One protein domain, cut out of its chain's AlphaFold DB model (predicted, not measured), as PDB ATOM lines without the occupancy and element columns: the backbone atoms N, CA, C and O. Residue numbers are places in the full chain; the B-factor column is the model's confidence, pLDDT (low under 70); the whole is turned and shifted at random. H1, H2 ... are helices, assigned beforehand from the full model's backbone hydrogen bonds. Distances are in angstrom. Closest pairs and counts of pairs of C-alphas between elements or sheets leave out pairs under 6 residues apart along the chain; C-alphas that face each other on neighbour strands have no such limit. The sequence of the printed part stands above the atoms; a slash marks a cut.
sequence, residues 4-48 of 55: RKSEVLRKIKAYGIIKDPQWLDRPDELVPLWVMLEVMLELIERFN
ATOM      1  N   ARG A   4     -50.048  -4.369 -25.181       84.25
ATOM      2  CA  ARG A   4     -49.539  -4.211 -23.814       84.25
ATOM      3  C   ARG A   4     -49.476  -5.532 -23.047       84.25
ATOM      4  O   ARG A   4     -48.505  -5.785 -22.336       84.25
ATOM      5  N   LYS A   5     -50.484  -6.400 -23.198       80.81
ATOM      6  CA  LYS A   5     -50.491  -7.731 -22.559       80.81
ATOM      7  C   LYS A   5     -49.373  -8.610 -23.114       80.81
ATOM      8  O   LYS A   5     -48.712  -9.320 -22.359       80.81
ATOM      9  N   SER A   6     -49.126  -8.533 -24.422       84.94
ATOM     10  CA  SER A   6     -48.051  -9.290 -25.069       84.94
ATOM     11  C   SER A   6     -46.658  -8.883 -24.569       84.94
ATOM     12  O   SER A   6     -45.797  -9.739 -24.353       84.94
ATOM     13  N   GLU A   7     -46.447  -7.590 -24.312       88.50
ATOM     14  CA  GLU A   7     -45.188  -7.075 -23.779       88.50
ATOM     15  C   GLU A   7     -44.957  -7.533 -22.332       88.50
ATOM     16  O   GLU A   7     -43.852  -7.949 -21.973       88.50
ATOM     17  N   VAL A   8     -46.012  -7.526 -21.512       84.44
ATOM     18  CA  VAL A   8     -45.973  -8.042 -20.137       84.44
ATOM     19  C   VAL A   8     -45.629  -9.533 -20.126       84.44
ATOM     20  O   VAL A   8     -44.716  -9.931 -19.407       84.44
ATOM     21  N   LEU A   9     -46.263 -10.348 -20.975       83.19
ATOM     22  CA  LEU A   9     -45.951 -11.778 -21.088       83.19
ATOM     23  C   LEU A   9     -44.505 -12.039 -21.510       83.19
ATOM     24  O   LEU A   9     -43.847 -12.912 -20.944       83.19
ATOM     25  N   ARG A  10     -43.978 -11.265 -22.469       85.50
ATOM     26  CA  ARG A  10     -42.563 -11.364 -22.860       85.50
ATOM     27  C   ARG A  10     -41.634 -11.060 -21.693       85.50
ATOM     28  O   ARG A  10     -40.676 -11.800 -21.490       85.50
ATOM     29  N   LYS A  11     -41.922 -10.007 -20.923       85.44
ATOM     30  CA  LYS A  11     -41.137  -9.638 -19.738       85.44
ATOM     31  C   LYS A  11     -41.188 -10.743 -18.688       85.44
ATOM     32  O   LYS A  11     -40.138 -11.199 -18.259       85.44
ATOM     33  N   ILE A  12     -42.377 -11.235 -18.344       82.19
ATOM     34  CA  ILE A  12     -42.551 -12.332 -17.379       82.19
ATOM     35  C   ILE A  12     -41.759 -13.575 -17.809       82.19
ATOM     36  O   ILE A  12     -41.018 -14.140 -17.004       82.19
ATOM     37  N   LYS A  13     -41.849 -13.957 -19.091       81.94
ATOM     38  CA  LYS A  13     -41.097 -15.086 -19.650       81.94
ATOM     39  C   LYS A  13     -39.583 -14.863 -19.591       81.94
ATOM     40  O   LYS A  13     -38.854 -15.785 -19.246       81.94
ATOM     41  N   ALA A  14     -39.110 -13.656 -19.897       82.69
ATOM     42  CA  ALA A  14     -37.690 -13.306 -19.824       82.69
ATOM     43  C   ALA A  14     -37.161 -13.281 -18.382       82.69
ATOM     44  O   ALA A  14     -36.008 -13.629 -18.142       82.69
ATOM     45  N   TYR A  15     -37.999 -12.895 -17.419       76.38
ATOM     46  CA  TYR A  15     -37.630 -12.906 -16.010       76.38
ATOM     47  C   TYR A  15     -37.651 -14.313 -15.400       76.38
ATOM     48  O   TYR A  15     -36.982 -14.524 -14.392       76.38
ATOM     49  N   GLY A  16     -38.366 -15.273 -15.995       78.25
ATOM     50  CA  GLY A  16     -38.482 -16.629 -15.453       78.25
ATOM     51  C   GLY A  16     -39.314 -16.706 -14.169       78.25
ATOM     52  O   GLY A  16     -39.153 -17.652 -13.414       78.25
ATOM     53  N   ILE A  17     -40.180 -15.710 -13.933       73.88
ATOM     54  CA  ILE A  17     -41.006 -15.587 -12.714       73.88
ATOM     55  C   ILE A  17     -42.108 -16.661 -12.651       73.88
ATOM     56  O   ILE A  17     -42.605 -17.030 -11.595       73.88
ATOM     57  N   ILE A  18     -42.542 -17.156 -13.810       73.19
ATOM     58  CA  ILE A  18     -43.554 -18.209 -13.885       73.19
ATOM     59  C   ILE A  18     -42.848 -19.536 -14.150       73.19
ATOM     60  O   ILE A  18     -42.288 -19.745 -15.227       73.19
ATOM     61  N   LYS A  19     -42.907 -20.433 -13.161       69.88
ATOM     62  CA  LYS A  19     -42.301 -21.773 -13.209       69.88
ATOM     63  C   LYS A  19     -43.053 -22.750 -14.110       69.88
ATOM     64  O   LYS A  19     -42.432 -23.654 -14.662       69.88
ATOM     65  N   ASP A  20     -44.364 -22.563 -14.270       78.19
ATOM     66  CA  ASP A  20     -45.204 -23.382 -15.148       78.19
ATOM     67  C   ASP A  20     -45.613 -22.601 -16.415       78.19
ATOM     68  O   ASP A  20     -46.434 -21.679 -16.340       78.19
ATOM     69  N   PRO A  21     -45.072 -22.961 -17.594       76.69
ATOM     70  CA  PRO A  21     -45.378 -22.300 -18.859       76.69
ATOM     71  C   PRO A  21     -46.865 -22.295 -19.232       76.69
ATOM     72  O   PRO A  21     -47.271 -21.413 -19.987       76.69
ATOM     73  N   GLN A  22     -47.681 -23.215 -18.700       81.44
ATOM     74  CA  GLN A  22     -49.108 -23.312 -19.031       81.44
ATOM     75  C   GLN A  22     -49.881 -22.025 -18.708       81.44
ATOM     76  O   GLN A  22     -50.835 -21.682 -19.409       81.44
ATOM     77  N   TRP A  23     -49.442 -21.262 -17.703       79.75
ATOM     78  CA  TRP A  23     -50.062 -19.981 -17.350       79.75
ATOM     79  C   TRP A  23     -49.750 -18.864 -18.353       79.75
ATOM     80  O   TRP A  23     -50.542 -17.939 -18.515       79.75
ATOM     81  N   LEU A  24     -48.621 -18.951 -19.065       78.88
ATOM     82  CA  LEU A  24     -48.277 -17.995 -20.124       78.88
ATOM     83  C   LEU A  24     -49.138 -18.193 -21.374       78.88
ATOM     84  O   LEU A  24     -49.366 -17.235 -22.114       78.88
ATOM     85  N   ASP A  25     -49.625 -19.414 -21.591       83.56
ATOM     86  CA  ASP A  25     -50.502 -19.745 -22.714       83.56
ATOM     87  C   ASP A  25     -51.938 -19.241 -22.492       83.56
ATOM     88  O   ASP A  25     -52.708 -19.125 -23.449       83.56
ATOM     89  N   ARG A  26     -52.303 -18.912 -21.242       84.75
ATOM     90  CA  ARG A  26     -53.664 -18.519 -20.840       84.75
ATOM     91  C   ARG A  26     -53.674 -17.309 -19.891       84.75
ATOM     92  O   ARG A  26     -54.142 -17.408 -18.760       84.75
ATOM     93  N   PRO A  27     -53.201 -16.138 -20.350       79.62
ATOM     94  CA  PRO A  27     -53.019 -14.946 -19.512       79.62
ATOM     95  C   PRO A  27     -54.312 -14.350 -18.944       79.62
ATOM     96  O   PRO A  27     -54.258 -13.539 -18.022       79.62
ATOM     97  N   ASP A  28     -55.456 -14.688 -19.537       85.44
ATOM     98  CA  ASP A  28     -56.768 -14.176 -19.140       85.44
ATOM     99  C   ASP A  28     -57.510 -15.131 -18.184       85.44
ATOM    100  O   ASP A  28     -58.590 -14.796 -17.701       85.44
ATOM    101  N   GLU A  29     -56.951 -16.313 -17.901       88.31
ATOM    102  CA  GLU A  29     -57.527 -17.257 -16.941       88.31
ATOM    103  C   GLU A  29     -57.121 -16.909 -15.504       88.31
ATOM    104  O   GLU A  29     -56.033 -16.399 -15.229       88.31
ATOM    105  N   LEU A  30     -58.018 -17.200 -14.559       87.38
ATOM    106  CA  LEU A  30     -57.710 -17.064 -13.142       87.38
ATOM    107  C   LEU A  30     -56.705 -18.138 -12.730       87.38
ATOM    108  O   LEU A  30     -56.905 -19.325 -12.983       87.38
ATOM    109  N   VAL A  31     -55.663 -17.713 -12.025       86.25
ATOM    110  CA  VAL A  31     -54.701 -18.619 -11.400       86.25
ATOM    111  C   VAL A  31     -55.118 -18.930  -9.961       86.25
ATOM    112  O   VAL A  31     -55.771 -18.107  -9.309       86.25
ATOM    113  N   PRO A  32     -54.721 -20.089  -9.413       90.19
ATOM    114  CA  PRO A  32     -54.820 -20.327  -7.982       90.19
ATOM    115  C   PRO A  32     -54.083 -19.245  -7.181       90.19
ATOM    116  O   PRO A  32     -53.006 -18.796  -7.571       90.19
ATOM    117  N   LEU A  33     -54.622 -18.869  -6.016       89.25
ATOM    118  CA  LEU A  33     -54.032 -17.825  -5.165       89.25
ATOM    119  C   LEU A  33     -52.559 -18.103  -4.823       89.25
ATOM    120  O   LEU A  33     -51.748 -17.183  -4.828       89.25
ATOM    121  N   TRP A  34     -52.205 -19.361  -4.556       89.44
ATOM    122  CA  TRP A  34     -50.834 -19.741  -4.219       89.44
ATOM    123  C   TRP A  34     -49.840 -19.431  -5.350       89.44
ATOM    124  O   TRP A  34     -48.751 -18.949  -5.064       89.44
ATOM    125  N   VAL A  35     -50.242 -19.583  -6.619       85.31
ATOM    126  CA  VAL A  35     -49.416 -19.222  -7.786       85.31
ATOM    127  C   VAL A  35     -49.145 -17.718  -7.801       85.31
ATOM    128  O   VAL A  35     -48.013 -17.289  -8.003       85.31
ATOM    129  N   MET A  36     -50.171 -16.901  -7.538       86.88
ATOM    130  CA  MET A  36     -50.004 -15.447  -7.449       86.88
ATOM    131  C   MET A  36     -49.069 -15.053  -6.295       86.88
ATOM    132  O   MET A  36     -48.233 -14.166  -6.459       86.88
ATOM    133  N   LEU A  37     -49.187 -15.711  -5.138       90.44
ATOM    134  CA  LEU A  37     -48.326 -15.447  -3.983       90.44
ATOM    135  C   LEU A  37     -46.858 -15.794  -4.266       90.44
ATOM    136  O   LEU A  37     -45.983 -15.005  -3.921       90.44
ATOM    137  N   GLU A  38     -46.582 -16.917  -4.931       86.81
ATOM    138  CA  GLU A  38     -45.219 -17.279  -5.349       86.81
ATOM    139  C   GLU A  38     -44.606 -16.219  -6.270       86.81
ATOM    140  O   GLU A  38     -43.491 -15.759  -6.029       86.81
ATOM    141  N   VAL A  39     -45.364 -15.764  -7.272       85.81
ATOM    142  CA  VAL A  39     -44.940 -14.694  -8.188       85.81
ATOM    143  C   VAL A  39     -44.621 -13.404  -7.427       85.81
ATOM    144  O   VAL A  39     -43.614 -12.755  -7.703       85.81
ATOM    145  N   MET A  40     -45.452 -13.023  -6.452       87.38
ATOM    146  CA  MET A  40     -45.204 -11.834  -5.630       87.38
ATOM    147  C   MET A  40     -43.922 -11.956  -4.800       87.38
ATOM    148  O   MET A  40     -43.168 -10.987  -4.724       87.38
ATOM    149  N   LEU A  41     -43.657 -13.120  -4.203       87.81
ATOM    150  CA  LEU A  41     -42.437 -13.358  -3.428       87.81
ATOM    151  C   LEU A  41     -41.185 -13.241  -4.304       87.81
ATOM    152  O   LEU A  41     -40.261 -12.518  -3.942       87.81
ATOM    153  N   GLU A  42     -41.187 -13.855  -5.488       85.31
ATOM    154  CA  GLU A  42     -40.056 -13.762  -6.421       85.31
ATOM    155  C   GLU A  42     -39.807 -12.328  -6.901       85.31
ATOM    156  O   GLU A  42     -38.660 -11.906  -7.064       85.31
ATOM    157  N   LEU A  43     -40.871 -11.546  -7.107       85.62
ATOM    158  CA  LEU A  43     -40.744 -10.126  -7.430       85.62
ATOM    159  C   LEU A  43     -40.112  -9.346  -6.271       85.62
ATOM    160  O   LEU A  43     -39.202  -8.553  -6.507       85.62
ATOM    161  N   ILE A  44     -40.563  -9.577  -5.035       86.19
ATOM    162  CA  ILE A  44     -40.020  -8.914  -3.840       86.19
ATOM    163  C   ILE A  44     -38.536  -9.238  -3.672       86.19
ATOM    164  O   ILE A  44     -37.740  -8.316  -3.525       86.19
ATOM    165  N   GLU A  45     -38.150 -10.512  -3.749       83.88
ATOM    166  CA  GLU A  45     -36.747 -10.936  -3.626       83.88
ATOM    167  C   GLU A  45     -35.850 -10.288  -4.683       83.88
ATOM    168  O   GLU A  45     -34.688  -9.977  -4.427       83.88
ATOM    169  N   ARG A  46     -36.387 -10.054  -5.881       80.81
ATOM    170  CA  ARG A  46     -35.620  -9.500  -6.995       80.81
ATOM    171  C   ARG A  46     -35.515  -7.981  -6.962       80.81
ATOM    172  O   ARG A  46     -34.483  -7.444  -7.359       80.81
ATOM    173  N   PHE A  47     -36.563  -7.292  -6.512       82.94
ATOM    174  CA  PHE A  47     -36.548  -5.836  -6.342       82.94
ATOM    175  C   PHE A  47     -35.879  -5.398  -5.038       82.94
ATOM    176  O   PHE A  47     -35.344  -4.294  -4.983       82.94
ATOM    177  N   ASN A  48     -35.881  -6.253  -4.018       79.62
ATOM    178  CA  ASN A  48     -35.246  -6.014  -2.731       79.62
ATOM    179  C   ASN A  48     -34.301  -7.178  -2.382       79.62
ATOM    180  O   ASN A  48     -34.615  -7.991  -1.507       79.62
TER     181      ASN A  48
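What this domain is: This is residues 4 to 48 of the 55 residues of an uncharacterized protein of Paenibacillus agaridevorans (UniProt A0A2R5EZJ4). Two helices stand apart, their lines running at a wide angle, and a long looping link, residues 16 to 32, fills the side between H1's end and H2's start. The 45 printed residues hold two named helices, H1 then H2, and no named strand; the class is all helix. The whole is compact, with a radius of gyration of the C-alphas of 10.5 A, and spans 28 by 22 by 16 A.

Where its parts are: Find C-alpha 33 at (-54.032, -17.825, -5.165); from there H2, residues 33 to 47, runs 21.2 A to C-alpha 47 at (-36.548, -5.836, -6.342). Go back to C-alpha 4 at (-49.539, -4.211, -23.814), where H1, residues 4 to 15, begins and runs 16.7 A.

How they stand to each other: Compare the C-alphas of H2 with those of H1: the two helices are apart. In both, every O i to N i+4 pair is within hydrogen-bond range.

The domain as a whole: Look at Glu 29 and Asn 48, whose C-alphas are the two farthest apart, 28.7 A. The link from H1 to H2 is long, 17 residues. The printed part has no cut, and residue 19 alone is under 70 in pLDDT.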